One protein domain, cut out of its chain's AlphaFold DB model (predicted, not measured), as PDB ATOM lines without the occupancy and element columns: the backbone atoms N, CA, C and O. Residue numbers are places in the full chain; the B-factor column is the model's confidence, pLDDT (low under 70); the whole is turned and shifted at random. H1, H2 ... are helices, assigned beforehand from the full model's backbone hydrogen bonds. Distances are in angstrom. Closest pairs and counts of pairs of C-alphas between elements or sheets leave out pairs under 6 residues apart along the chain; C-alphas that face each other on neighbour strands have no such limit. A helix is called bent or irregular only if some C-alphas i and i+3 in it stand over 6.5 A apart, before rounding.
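This is residues 4 to 110 of the 112 residues of the protein "Unannotated protein" of freshwater metagenome (UniProt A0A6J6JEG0). Five helices lie lengthwise in an elongated bundle, up and down, each running against the one before it, with H4 in the middle. The printed part has 107 residues with five named helices, H1 to H5, and no named strand: all helix. It is compact, radius of gyration of the C-alphas 12.4 A, spanning 38 by 23 by 17 A.

H1, residues 5 to 27, has a kink of 41 degrees near residue 21 and is irregular, C-alphas 21 and 24 being 7.1 A apart. It touches the hub H4, residues 73 to 87, opposite ways at a shallow tilt of 22 degrees; their closest C-alphas, Phe 26 and Ala 75, are 4.1 A apart. H4 also touches H5, residues 92 to 110, closest C-alphas Ala 74 and Ala 105, 4.3 A. H3, residues 53 to 69, touches H4, closest C-alphas Ala 60 and Gly 83, 4.2 A. H2, residues 35 to 47, touches H1, closest C-alphas His 16 and Leu 40, 6.2 A. H3 and H5 are apart. Every O i to N i+4 pair is within hydrogen-bond range in H2, H3 and H4, against 15 of 19 in H1 and 11 of 15 in H5.

H1 runs 31.9 A from C-alpha 5 at (599.658, 650.418, 740.222); H5 runs 29.2 A to C-alpha 110 at (580.360, 678.633, 725.295).

The printed part has no cut and no long link; no printed residue is under 70.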
ATOM      1  N   THR A   4     597.005 647.347 737.532       73.06
ATOM      2  CA  THR A   4     598.336 647.468 738.131       73.06
ATOM      3  C   THR A   4     598.494 648.881 738.694       73.06
ATOM      4  O   THR A   4     597.829 649.804 738.216       73.06
ATOM      5  N   ASP A   5     599.379 649.078 739.675       80.19
ATOM      6  CA  ASP A   5     599.658 650.418 740.222       80.19
ATOM      7  C   ASP A   5     600.022 651.418 739.102       80.19
ATOM      8  O   ASP A   5     599.616 652.578 739.130       80.19
ATOM      9  N   THR A   6     600.688 650.945 738.042       89.06
ATOM     10  CA  THR A   6     601.010 651.732 736.843       89.06
ATOM     11  C   THR A   6     599.766 652.204 736.081       89.06
ATOM     12  O   THR A   6     599.681 653.377 735.718       89.06
ATOM     13  N   ASP A   7     598.780 651.331 735.849       92.50
ATOM     14  CA  ASP A   7     597.547 651.700 735.132       92.50
ATOM     15  C   ASP A   7     596.728 652.732 735.913       92.50
ATOM     16  O   ASP A   7     596.084 653.615 735.333       92.50
ATOM     17  N   HIS A   8     596.758 652.635 737.244       93.12
ATOM     18  CA  HIS A   8     596.085 653.574 738.132       93.12
ATOM     19  C   HIS A   8     596.733 654.960 738.058       93.12
ATOM     20  O   HIS A   8     596.023 655.951 737.874       93.12
ATOM     21  N   LEU A   9     598.067 655.032 738.085       94.88
ATOM     22  CA  LEU A   9     598.811 656.289 737.942       94.88
ATOM     23  C   LEU A   9     598.611 656.940 736.566       94.88
ATOM     24  O   LEU A   9     598.334 658.136 736.500       94.88
ATOM     25  N   ILE A  10     598.646 656.166 735.472       96.44
ATOM     26  CA  ILE A  10     598.352 656.682 734.119       96.44
ATOM     27  C   ILE A  10     596.928 657.251 734.061       96.44
ATOM     28  O   ILE A  10     596.676 658.296 733.454       96.44
ATOM     29  N   THR A  11     595.976 656.571 734.700       96.69
ATOM     30  CA  THR A  11     594.586 657.034 734.773       96.69
ATOM     31  C   THR A  11     594.477 658.339 735.565       96.69
ATOM     32  O   THR A  11     593.785 659.261 735.127       96.69
ATOM     33  N   ALA A  12     595.187 658.450 736.690       96.88
ATOM     34  CA  ALA A  12     595.231 659.652 737.517       96.88
ATOM     35  C   ALA A  12     595.848 660.848 736.777       96.88
ATOM     36  O   ALA A  12     595.287 661.941 736.815       96.88
ATOM     37  N   GLU A  13     596.940 660.647 736.039       97.75
ATOM     38  CA  GLU A  13     597.607 661.710 735.277       97.75
ATOM     39  C   GLU A  13     596.713 662.262 734.157       97.75
ATOM     40  O   GLU A  13     596.588 663.480 733.972       97.75
ATOM     41  N   ARG A  14     596.026 661.373 733.429       97.88
ATOM     42  CA  ARG A  14     595.069 661.774 732.389       97.88
ATOM     43  C   ARG A  14     593.890 662.544 732.977       97.88
ATOM     44  O   ARG A  14     593.536 663.599 732.454       97.88
ATOM     45  N   ALA A  15     593.323 662.049 734.078       98.00
ATOM     46  CA  ALA A  15     592.242 662.715 734.796       98.00
ATOM     47  C   ALA A  15     592.664 664.101 735.313       98.00
ATOM     48  O   ALA A  15     591.927 665.072 735.154       98.00
ATOM     49  N   HIS A  16     593.870 664.210 735.878       98.44
ATOM     50  CA  HIS A  16     594.444 665.478 736.314       98.44
ATOM     51  C   HIS A  16     594.539 666.473 735.154       98.44
ATOM     52  O   HIS A  16     594.069 667.602 735.265       98.44
ATOM     53  N   THR A  17     595.119 666.050 734.027       98.38
ATOM     54  CA  THR A  17     595.309 666.898 732.839       98.38
ATOM     55  C   THR A  17     593.980 667.430 732.305       98.38
ATOM     56  O   THR A  17     593.855 668.613 731.991       98.38
ATOM     57  N   GLU A  18     592.965 666.573 732.234       97.81
ATOM     58  CA  GLU A  18     591.646 666.956 731.742       97.81
ATOM     59  C   GLU A  18     590.918 667.927 732.682       97.81
ATOM     60  O   GLU A  18     590.353 668.923 732.227       97.81
ATOM     61  N   ALA A  19     590.966 667.682 733.993       98.31
ATOM     62  CA  ALA A  19     590.381 668.588 734.974       98.31
ATOM     63  C   ALA A  19     591.128 669.934 735.037       98.31
ATOM     64  O   ALA A  19     590.494 670.988 735.116       98.31
ATOM     65  N   ALA A  20     592.457 669.925 734.920       98.12
ATOM     66  CA  ALA A  20     593.272 671.139 734.883       98.12
ATOM     67  C   ALA A  20     592.910 672.048 733.696       98.12
ATOM     68  O   ALA A  20     592.913 673.270 733.835       98.12
ATOM     69  N   ALA A  21     592.518 671.475 732.553       97.94
ATOM     70  CA  ALA A  21     592.104 672.242 731.377       97.94
ATOM     71  C   ALA A  21     590.839 673.092 731.605       97.94
ATOM     72  O   ALA A  21     590.627 674.076 730.897       97.94
ATOM     73  N   VAL A  22     589.996 672.728 732.578       98.31
ATOM     74  CA  VAL A  22     588.768 673.467 732.921       98.31
ATOM     75  C   VAL A  22     588.862 674.228 734.239       98.31
ATOM     76  O   VAL A  22     587.991 675.047 734.517       98.31
ATOM     77  N   LEU A  23     589.927 674.036 735.022       98.31
ATOM     78  CA  LEU A  23     590.141 674.729 736.296       98.31
ATOM     79  C   LEU A  23     590.069 676.258 736.145       98.31
ATOM     80  O   LEU A  23     589.402 676.929 736.930       98.31
ATOM     81  N   ALA A  24     590.665 676.802 735.080       97.69
ATOM     82  CA  ALA A  24     590.655 678.238 734.805       97.69
ATOM     83  C   ALA A  24     589.240 678.821 734.601       97.69
ATOM     84  O   ALA A  24     589.065 680.032 734.699       97.69
ATOM     85  N   ILE A  25     588.227 677.998 734.297       97.94
ATOM     86  CA  ILE A  25     586.827 678.446 734.229       97.94
ATOM     87  C   ILE A  25     586.320 678.770 735.636       97.94
ATOM     88  O   ILE A  25     585.710 679.818 735.829       97.94
ATOM     89  N   PHE A  26     586.601 677.900 736.611       98.19
ATOM     90  CA  PHE A  26     586.218 678.113 738.005       98.19
ATOM     91  C   PHE A  26     586.940 679.328 738.595       98.19
ATOM     92  O   PHE A  26     586.301 680.229 739.122       98.19
ATOM     93  N   GLU A  27     588.259 679.404 738.422       98.00
ATOM     94  CA  GLU A  27     589.101 680.451 739.027       98.00
ATOM     95  C   GLU A  27     588.823 681.859 738.492       98.00
ATOM     96  O   GLU A  27     589.128 682.848 739.151       98.00
ATOM     97  N   LYS A  28     588.241 681.976 737.295       97.31
ATOM     98  CA  LYS A  28     587.781 683.267 736.765       97.31
ATOM     99  C   LYS A  28     586.533 683.790 737.473       97.31
ATOM    100  O   LYS A  28     586.279 684.988 737.412       97.31
ATOM    101  N   ILE A  29     585.732 682.898 738.046       96.69
ATOM    102  CA  ILE A  29     584.428 683.209 738.637       96.69
ATOM    103  C   ILE A  29     584.563 683.315 740.153       96.69
ATOM    104  O   ILE A  29     584.077 684.276 740.733       96.69
ATOM    105  N   GLU A  30     585.287 682.376 740.761       96.62
ATOM    106  CA  GLU A  30     585.573 682.324 742.196       96.62
ATOM    107  C   GLU A  30     587.100 682.348 742.421       96.62
ATOM    108  O   GLU A  30     587.703 681.311 742.713       96.62
ATOM    109  N   PRO A  31     587.776 683.501 742.241       96.75
ATOM    110  CA  PRO A  31     589.240 683.584 742.304       96.75
ATOM    111  C   PRO A  31     589.815 683.279 743.694       96.75
ATOM    112  O   PRO A  31     590.939 682.780 743.794       96.75
ATOM    113  N   ASP A  32     589.044 683.549 744.747       97.00
ATOM    114  CA  ASP A  32     589.451 683.362 746.143       97.00
ATOM    115  C   ASP A  32     589.160 681.943 746.667       97.00
ATOM    116  O   ASP A  32     589.655 681.553 747.727       97.00
ATOM    117  N   ASP A  33     588.392 681.135 745.925       97.88
ATOM    118  CA  ASP A  33     588.136 679.743 746.283       97.88
ATOM    119  C   ASP A  33     589.177 678.819 745.638       97.88
ATOM    120  O   ASP A  33     589.222 678.580 744.432       97.88
ATOM    121  N   HIS A  34     590.052 678.270 746.475       98.06
ATOM    122  CA  HIS A  34     591.140 677.404 746.034       98.06
ATOM    123  C   HIS A  34     590.830 675.910 746.174       98.06
ATOM    124  O   HIS A  34     591.702 675.089 745.878       98.06
ATOM    125  N   ARG A  35     589.623 675.522 746.615       98.69
ATOM    126  CA  ARG A  35     589.268 674.112 746.852       98.69
ATOM    127  C   ARG A  35     589.439 673.241 745.591       98.69
ATOM    128  O   ARG A  35     590.076 672.191 745.705       98.69
ATOM    129  N   PRO A  36     589.009 673.652 744.376       98.50
ATOM    130  CA  PRO A  36     589.230 672.843 743.170       98.50
ATOM    131  C   PRO A  36     590.704 672.702 742.776       98.50
ATOM    132  O   PRO A  36     591.129 671.615 742.385       98.50
ATOM    133  N   ARG A  37     591.509 673.764 742.931       98.62
ATOM    134  CA  ARG A  37     592.958 673.716 742.679       98.62
ATOM    135  C   ARG A  37     593.653 672.757 743.646       98.62
ATOM    136  O   ARG A  37     594.406 671.889 743.211       98.62
ATOM    137  N   ARG A  38     593.332 672.852 744.942       98.50
ATOM    138  CA  ARG A  38     593.880 671.974 745.989       98.50
ATOM    139  C   ARG A  38     593.574 670.498 745.742       98.50
ATOM    140  O   ARG A  38     594.409 669.651 746.049       98.50
ATOM    141  N   ALA A  39     592.419 670.174 745.157       98.56
ATOM    142  CA  ALA A  39     592.092 668.803 744.766       98.56
ATOM    143  C   ALA A  39     593.079 668.248 743.723       98.56
ATOM    144  O   ALA A  39     593.568 667.126 743.872       98.56
ATOM    145  N   LEU A  40     593.426 669.041 742.707       98.50
ATOM    146  CA  LEU A  40     594.395 668.644 741.680       98.50
ATOM    147  C   LEU A  40     595.827 668.583 742.224       98.50
ATOM    148  O   LEU A  40     596.547 667.625 741.948       98.50
ATOM    149  N   GLU A  41     596.215 669.543 743.063       98.44
ATOM    150  CA  GLU A  41     597.514 669.530 743.748       98.44
ATOM    151  C   GLU A  41     597.673 668.293 744.642       98.44
ATOM    152  O   GLU A  41     598.721 667.646 744.619       98.44
ATOM    153  N   SER A  42     596.617 667.917 745.370       98.19
ATOM    154  CA  SER A  42     596.607 666.724 746.225       98.19
ATOM    155  C   SER A  42     596.709 665.443 745.397       98.19
ATOM    156  O   SER A  42     597.493 664.556 745.731       98.19
ATOM    157  N   LEU A  43     595.993 665.355 744.270       98.12
ATOM    158  CA  LEU A  43     596.123 664.231 743.339       98.12
ATOM    159  C   LEU A  43     597.553 664.107 742.799       98.12
ATOM    160  O   LEU A  43     598.110 663.011 742.762       98.12
ATOM    161  N   MET A  44     598.170 665.227 742.416       98.12
ATOM    162  CA  MET A  44     599.566 665.252 741.979       98.12
ATOM    163  C   MET A  44     600.522 664.824 743.101       98.12
ATOM    164  O   MET A  44     601.489 664.109 742.832       98.12
ATOM    165  N   ALA A  45     600.279 665.239 744.345       97.69
ATOM    166  CA  ALA A  45     601.076 664.817 745.493       97.69
ATOM    167  C   ALA A  45     600.954 663.306 745.741       97.69
ATOM    168  O   ALA A  45     601.966 662.645 745.961       97.69
ATOM    169  N   TRP A  46     599.749 662.745 745.627       97.38
ATOM    170  CA  TRP A  46     599.511 661.307 745.753       97.38
ATOM    171  C   TRP A  46     600.185 660.492 744.651       97.38
ATOM    172  O   TRP A  46     600.870 659.522 744.962       97.38
ATOM    173  N   MET A  47     600.120 660.935 743.387       96.25
ATOM    174  CA  MET A  47     600.852 660.284 742.287       96.25
ATOM    175  C   MET A  47     602.372 660.246 742.523       96.25
ATOM    176  O   MET A  47     603.058 659.369 742.007       96.25
ATOM    177  N   LYS A  48     602.907 661.192 743.309       95.88
ATOM    178  CA  LYS A  48     604.324 661.266 743.702       95.88
ATOM    179  C   LYS A  48     604.646 660.526 745.008       95.88
ATOM    180  O   LYS A  48     605.802 660.526 745.412       95.88
ATOM    181  N   GLY A  49     603.654 659.940 745.683       95.00
ATOM    182  CA  GLY A  49     603.817 659.300 746.994       95.00
ATOM    183  C   GLY A  49     603.944 660.272 748.177       95.00
ATOM    184  O   GLY A  49     604.321 659.856 749.268       95.00
ATOM    185  N   ASN A  50     603.627 661.555 747.980       95.56
ATOM    186  CA  ASN A  50     603.766 662.621 748.982       95.56
ATOM    187  C   ASN A  50     602.464 662.936 749.738       95.56
ATOM    188  O   ASN A  50     602.449 663.848 750.560       95.56
ATOM    189  N   SER A  51     601.365 662.245 749.432       93.56
ATOM    190  CA  SER A  51     600.075 662.423 750.102       93.56
ATOM    191  C   SER A  51     599.341 661.091 750.213       93.56
ATOM    192  O   SER A  51     599.495 660.201 749.374       93.56
ATOM    193  N   THR A  52     598.551 660.953 751.270       94.19
ATOM    194  CA  THR A  52     597.726 659.775 751.529       94.19
ATOM    195  C   THR A  52     596.419 659.829 750.745       94.19
ATOM    196  O   THR A  52     595.892 660.897 750.440       94.19
ATOM    197  N   GLU A  53     595.822 658.667 750.479       93.69
ATOM    198  CA  GLU A  53     594.497 658.606 749.848       93.69
ATOM    199  C   GLU A  53     593.431 659.380 750.651       93.69
ATOM    200  O   GLU A  53     592.536 659.989 750.068       93.69
ATOM    201  N   ALA A  54     593.531 659.393 751.985       95.88
ATOM    202  CA  ALA A  54     592.601 660.111 752.855       95.88
ATOM    203  C   ALA A  54     592.659 661.634 752.647       95.88
ATOM    204  O   ALA A  54     591.613 662.272 752.546       95.88
ATOM    205  N   GLU A  55     593.861 662.203 752.528       97.06
ATOM    206  CA  GLU A  55     594.062 663.633 752.258       97.06
ATOM    207  C   GLU A  55     593.506 664.028 750.886       97.06
ATOM    208  O   GLU A  55     592.748 664.993 750.779       97.06
ATOM    209  N   VAL A  56     593.797 663.241 749.843       97.25
ATOM    210  CA  VAL A  56     593.252 663.497 748.500       97.25
ATOM    211  C   VAL A  56     591.732 663.394 748.492       97.25
ATOM    212  O   VAL A  56     591.054 664.195 747.847       97.25
ATOM    213  N   ARG A  57     591.171 662.425 749.221       97.00
ATOM    214  CA  ARG A  57     589.722 662.248 749.318       97.00
ATOM    215  C   ARG A  57     589.060 663.427 750.024       97.00
ATOM    216  O   ARG A  57     587.993 663.854 749.590       97.00
ATOM    217  N   GLN A  58     589.690 663.980 751.058       98.38
ATOM    218  CA  GLN A  58     589.201 665.202 751.689       98.38
ATOM    219  C   GLN A  58     589.215 666.373 750.699       98.38
ATOM    220  O   GLN A  58     588.181 667.002 750.499       98.38
ATOM    221  N   ALA A  59     590.321 666.587 749.979       98.31
ATOM    222  CA  ALA A  59     590.395 667.635 748.959       98.31
ATOM    223  C   ALA A  59     589.354 667.441 747.834       98.31
ATOM    224  O   ALA A  59     588.797 668.406 747.305       98.31
ATOM    225  N   ALA A  60     589.029 666.190 747.492       98.25
ATOM    226  CA  ALA A  60     587.951 665.867 746.565       98.25
ATOM    227  C   ALA A  60     586.565 666.263 747.106       98.25
ATOM    228  O   ALA A  60     585.717 666.732 746.338       98.25
ATOM    229  N   PHE A  61     586.302 666.078 748.403       98.50
ATOM    230  CA  PHE A  61     585.062 666.542 749.028       98.50
ATOM    231  C   PHE A  61     584.977 668.064 749.041       98.50
ATOM    232  O   PHE A  61     583.960 668.593 748.590       98.50
ATOM    233  N   ASP A  62     586.057 668.745 749.414       98.62
ATOM    234  CA  ASP A  62     586.121 670.207 749.438       98.62
ATOM    235  C   ASP A  62     585.829 670.793 748.041       98.62
ATOM    236  O   ASP A  62     585.034 671.722 747.896       98.62
ATOM    237  N   ALA A  63     586.382 670.207 746.971       98.44
ATOM    238  CA  ALA A  63     586.070 670.616 745.597       98.44
ATOM    239  C   ALA A  63     584.598 670.370 745.211       98.44
ATOM    240  O   ALA A  63     583.997 671.145 744.464       98.44
ATOM    241  N   ASN A  64     583.981 669.301 745.723       98.06
ATOM    242  CA  ASN A  64     582.555 669.055 745.514       98.06
ATOM    243  C   ASN A  64     581.671 670.033 746.302       98.06
ATOM    244  O   ASN A  64     580.547 670.295 745.872       98.06
ATOM    245  N   GLU A  65     582.121 670.526 747.454       98.50
ATOM    246  CA  GLU A  65     581.460 671.610 748.189       98.50
ATOM    247  C   GLU A  65     581.576 672.935 747.440       98.50
ATOM    248  O   GLU A  65     580.551 673.559 747.198       98.50
ATOM    249  N   ALA A  66     582.755 673.277 746.912       98.25
ATOM    250  CA  ALA A  66     582.927 674.440 746.036       98.25
ATOM    251  C   ALA A  66     581.964 674.436 744.844       98.25
ATOM    252  O   ALA A  66     581.344 675.444 744.513       98.25
ATOM    253  N   ALA A  67     581.755 673.265 744.238       98.06
ATOM    254  CA  ALA A  67     580.773 673.106 743.174       98.06
ATOM    255  C   ALA A  67     579.315 673.343 743.624       98.06
ATOM    256  O   ALA A  67     578.461 673.609 742.783       98.06
ATOM    257  N   ARG A  68     578.987 673.156 744.907       98.00
ATOM    258  CA  ARG A  68     577.642 673.427 745.448       98.00
ATOM    259  C   ARG A  68     577.455 674.904 745.778       98.00
ATOM    260  O   ARG A  68     576.341 675.391 745.616       98.00
ATOM    261  N   ASP A  69     578.521 675.567 746.210       97.88
ATOM    262  CA  ASP A  69     578.486 676.962 746.649       97.88
ATOM    263  C   ASP A  69     578.430 677.939 745.465       97.88
ATOM    264  O   ASP A  69     577.761 678.968 745.543       97.88
ATOM    265  N   VAL A  70     579.086 677.608 744.347       97.25
ATOM    266  CA  VAL A  70     579.103 678.475 743.162       97.25
ATOM    267  C   VAL A  70     577.767 678.445 742.407       97.25
ATOM    268  O   VAL A  70     577.226 677.386 742.063       97.25
ATOM    269  N   ALA A  71     577.233 679.631 742.109       96.12
ATOM    270  CA  ALA A  71     575.975 679.774 741.373       96.12
ATOM    271  C   ALA A  71     576.130 679.417 739.887       96.12
ATOM    272  O   ALA A  71     575.224 678.845 739.279       96.12
ATOM    273  N   ASP A  72     577.289 679.738 739.316       97.25
ATOM    274  CA  ASP A  72     577.568 679.551 737.903       97.25
ATOM    275  C   ASP A  72     577.756 678.073 737.518       97.25
ATOM    276  O   ASP A  72     578.534 677.333 738.126       97.25
ATOM    277  N   ASP A  73     577.073 677.646 736.456       97.00
ATOM    278  CA  ASP A  73     577.079 676.247 736.030       97.00
ATOM    279  C   ASP A  73     578.408 675.796 735.410       97.00
ATOM    280  O   ASP A  73     578.811 674.647 735.608       97.00
ATOM    281  N   ALA A  74     579.130 676.668 734.700       97.56
ATOM    282  CA  ALA A  74     580.419 676.292 734.129       97.56
ATOM    283  C   ALA A  74     581.475 676.106 735.228       97.56
ATOM    284  O   ALA A  74     582.202 675.110 735.211       97.56
ATOM    285  N   ALA A  75     581.503 677.005 736.218       97.81
ATOM    286  CA  ALA A  75     582.324 676.861 737.417       97.81
ATOM    287  C   ALA A  75     581.945 675.593 738.192       97.81
ATOM    288  O   ALA A  75     582.810 674.776 738.510       97.81
ATOM    289  N   LYS A  76     580.649 675.362 738.423       98.56
ATOM    290  CA  LYS A  76     580.141 674.155 739.087       98.56
ATOM    291  C   LYS A  76     580.651 672.884 738.420       98.56
ATOM    292  O   LYS A  76     581.155 671.992 739.103       98.56
ATOM    293  N   PHE A  77     580.561 672.782 737.094       98.44
ATOM    294  CA  PHE A  77     581.062 671.610 736.379       98.44
ATOM    295  C   PHE A  77     582.591 671.502 736.411       98.44
ATOM    296  O   PHE A  77     583.098 670.393 736.583       98.44
ATOM    297  N   ALA A  78     583.325 672.612 736.334       98.44
ATOM    298  CA  ALA A  78     584.782 672.610 736.473       98.44
ATOM    299  C   ALA A  78     585.229 672.106 737.860       98.44
ATOM    300  O   ALA A  78     586.085 671.225 737.955       98.44
ATOM    301  N   ALA A  79     584.592 672.572 738.939       98.56
ATOM    302  CA  ALA A  79     584.863 672.102 740.298       98.56
ATOM    303  C   ALA A  79     584.522 670.610 740.480       98.56
ATOM    304  O   ALA A  79     585.302 669.861 741.073       98.56
ATOM    305  N   ARG A  80     583.413 670.130 739.891       98.50
ATOM    306  CA  ARG A  80     583.090 668.689 739.861       98.50
ATOM    307  C   ARG A  80     584.143 667.878 739.114       98.50
ATOM    308  O   ARG A  80     584.493 666.803 739.591       98.50
ATOM    309  N   ALA A  81     584.655 668.366 737.982       98.50
ATOM    310  CA  ALA A  81     585.725 667.687 737.252       98.50
ATOM    311  C   ALA A  81     586.986 667.538 738.123       98.50
ATOM    312  O   ALA A  81     587.543 666.444 738.200       98.50
ATOM    313  N   CYS A  82     587.368 668.591 738.856       98.62
ATOM    314  CA  CYS A  82     588.512 668.565 739.774       98.62
ATOM    315  C   CYS A  82     588.317 667.572 740.932       98.62
ATOM    316  O   CYS A  82     589.205 666.768 741.214       98.62
ATOM    317  N   GLY A  83     587.138 667.561 741.565       98.25
ATOM    318  CA  GLY A  83     586.828 666.605 742.635       98.25
ATOM    319  C   GLY A  83     586.797 665.147 742.155       98.25
ATOM    320  O   GLY A  83     587.263 664.248 742.857       98.25
ATOM    321  N   GLN A  84     586.293 664.895 740.943       98.38
ATOM    322  CA  GLN A  84     586.312 663.561 740.331       98.38
ATOM    323  C   GLN A  84     587.734 663.112 739.991       98.38
ATOM    324  O   GLN A  84     588.074 661.958 740.245       98.38
ATOM    325  N   ALA A  85     588.580 664.019 739.497       98.31
ATOM    326  CA  ALA A  85     589.984 663.720 739.249       98.31
ATOM    327  C   ALA A  85     590.689 663.323 740.550       98.31
ATOM    328  O   ALA A  85     591.297 662.261 740.602       98.31
ATOM    329  N   ALA A  86     590.538 664.095 741.629       97.94
ATOM    330  CA  ALA A  86     591.109 663.737 742.931       97.94
ATOM    331  C   ALA A  86     590.588 662.384 743.455       97.94
ATOM    332  O   ALA A  86     591.356 661.563 743.953       97.94
ATOM    333  N   SER A  87     589.302 662.083 743.246       97.50
ATOM    334  CA  SER A  87     588.706 660.792 743.624       97.50
ATOM    335  C   SER A  87     589.291 659.595 742.858       97.50
ATOM    336  O   SER A  87     589.086 658.451 743.276       97.50
ATOM    337  N   VAL A  88     590.043 659.823 741.771       96.94
ATOM    338  CA  VAL A  88     590.789 658.761 741.086       96.94
ATOM    339  C   VAL A  88     591.785 658.104 742.025       96.94
ATOM    340  O   VAL A  88     591.897 656.891 741.950       96.94
ATOM    341  N   ALA A  89     592.414 658.832 742.954       94.56
ATOM    342  CA  ALA A  89     593.349 658.255 743.928       94.56
ATOM    343  C   ALA A  89     592.745 657.078 744.713       94.56
ATOM    344  O   ALA A  89     593.426 656.091 744.959       94.56
ATOM    345  N   HIS A  90     591.449 657.149 745.037       93.50
ATOM    346  CA  HIS A  90     590.725 656.054 745.686       93.50
ATOM    347  C   HIS A  90     590.307 654.956 744.704       93.50
ATOM    348  O   HIS A  90     590.338 653.769 745.023       93.50
ATOM    349  N   THR A  91     589.859 655.337 743.505       93.06
ATOM    350  CA  THR A  91     589.455 654.362 742.495       93.06
ATOM    351  C   THR A  91     589.529 654.912 741.067       93.06
ATOM    352  O   THR A  91     588.959 655.974 740.788       93.06
ATOM    353  N   PRO A  92     590.139 654.175 740.114       91.62
ATOM    354  CA  PRO A  92     590.278 654.620 738.726       91.62
ATOM    355  C   PRO A  92     588.939 654.824 738.008       91.62
ATOM    356  O   PRO A  92     588.875 655.564 737.027       91.62
ATOM    357  N   PHE A  93     587.849 654.238 738.511       91.88
ATOM    358  CA  PHE A  93     586.520 654.388 737.920       91.88
ATOM    359  C   PHE A  93     586.029 655.839 737.877       91.88
ATOM    360  O   PHE A  93     585.255 656.170 736.984       91.88
ATOM    361  N   ASN A  94     586.507 656.728 738.757       92.00
ATOM    362  CA  ASN A  94     586.101 658.139 738.735       92.00
ATOM    363  C   ASN A  94     586.557 658.890 737.472       92.00
ATOM    364  O   ASN A  94     585.945 659.896 737.109       92.00
ATOM    365  N   ALA A  95     587.561 658.387 736.744       92.19
ATOM    366  CA  ALA A  95     588.049 659.018 735.519       92.19
ATOM    367  C   ALA A  95     586.949 659.186 734.453       92.19
ATOM    368  O   ALA A  95     586.938 660.183 733.737       92.19
ATOM    369  N   ILE A  96     585.957 658.283 734.401       91.88
ATOM    370  CA  ILE A  96     584.832 658.380 733.450       91.88
ATOM    371  C   ILE A  96     583.978 659.639 733.676       91.88
ATOM    372  O   ILE A  96     583.305 660.125 732.766       91.88
ATOM    373  N   HIS A  97     583.962 660.156 734.907       94.94
ATOM    374  CA  HIS A  97     583.184 661.332 735.273       94.94
ATOM    375  C   HIS A  97     583.936 662.629 734.984       94.94
ATOM    376  O   HIS A  97     583.287 663.638 734.706       94.94
ATOM    377  N   VAL A  98     585.271 662.598 734.998       96.62
ATOM    378  CA  VAL A  98     586.120 663.767 734.736       96.62
ATOM    379  C   VAL A  98     585.832 664.328 733.352       96.62
ATOM    380  O   VAL A  98     585.412 665.481 733.249       96.62
ATOM    381  N   THR A  99     585.905 663.486 732.317       95.25
ATOM    382  CA  THR A  99     585.600 663.880 730.935       95.25
ATOM    383  C   THR A  99     584.209 664.468 730.799       95.25
ATOM    384  O   THR A  99     584.018 665.546 730.239       95.25
ATOM    385  N   ARG A 100     583.209 663.811 731.395       96.75
ATOM    386  CA  ARG A 100     581.824 664.280 731.335       96.75
ATOM    387  C   ARG A 100     581.662 665.681 731.928       96.75
ATOM    388  O   ARG A 100     580.917 666.487 731.374       96.75
ATOM    389  N   PHE A 101     582.284 665.958 733.070       97.62
ATOM    390  CA  PHE A 101     582.166 667.262 733.718       97.62
ATOM    391  C   PHE A 101     583.025 668.330 733.041       97.62
ATOM    392  O   PHE A 101     582.557 669.458 732.906       97.62
ATOM    393  N   ALA A 102     584.210 667.980 732.540       96.94
ATOM    394  CA  ALA A 102     585.046 668.897 731.775       96.94
ATOM    395  C   ALA A 102     584.333 669.379 730.499       96.94
ATOM    396  O   ALA A 102     584.252 670.581 730.248       96.94
ATOM    397  N   GLU A 103     583.717 668.470 729.740       96.94
ATOM    398  CA  GLU A 103     582.948 668.837 728.546       96.94
ATOM    399  C   GLU A 103     581.711 669.680 728.882       96.94
ATOM    400  O   GLU A 103     581.418 670.658 728.194       96.94
ATOM    401  N   LYS A 104     581.021 669.382 729.990       97.06
ATOM    402  CA  LYS A 104     579.916 670.224 730.474       97.06
ATOM    403  C   LYS A 104     580.368 671.632 730.865       97.06
ATOM    404  O   LYS A 104     579.654 672.584 730.565       97.06
ATOM    405  N   ALA A 105     581.532 671.776 731.499       96.88
ATOM    406  CA  ALA A 105     582.084 673.082 731.861       96.88
ATOM    407  C   ALA A 105     582.390 673.923 730.613       96.88
ATOM    408  O   ALA A 105     581.997 675.089 730.532       96.88
ATOM    409  N   LYS A 106     583.023 673.316 729.600       96.81
ATOM    410  CA  LYS A 106     583.298 673.969 728.310       96.81
ATOM    411  C   LYS A 106     582.005 674.371 727.599       96.81
ATOM    412  O   LYS A 106     581.872 675.514 727.172       96.81
ATOM    413  N   ALA A 107     581.027 673.467 727.527       95.88
ATOM    414  CA  ALA A 107     579.736 673.739 726.897       95.88
ATOM    415  C   ALA A 107     578.976 674.884 727.590       95.88
ATOM    416  O   ALA A 107     578.482 675.782 726.915       95.88
ATOM    417  N   ALA A 108     578.934 674.890 728.925       93.75
ATOM    418  CA  ALA A 108     578.299 675.955 729.701       93.75
ATOM    419  C   ALA A 108     579.033 677.302 729.578       93.75
ATOM    420  O   ALA A 108     578.401 678.350 729.653       93.75
ATOM    421  N   THR A 109     580.351 677.288 729.348       92.50
ATOM    422  CA  THR A 109     581.129 678.508 729.070       92.50
ATOM    423  C   THR A 109     580.798 679.083 727.693       92.50
ATOM    424  O   THR A 109     580.661 680.294 727.560       92.50
ATOM    425  N   ASN A 110     580.640 678.226 726.679       85.56
ATOM    426  CA  ASN A 110     580.360 678.633 725.295       85.56
ATOM    427  C   ASN A 110     578.908 679.076 725.057       85.56
ATOM    428  O   ASN A 110     578.618 679.668 724.023       85.56
TER     429      ASN A 110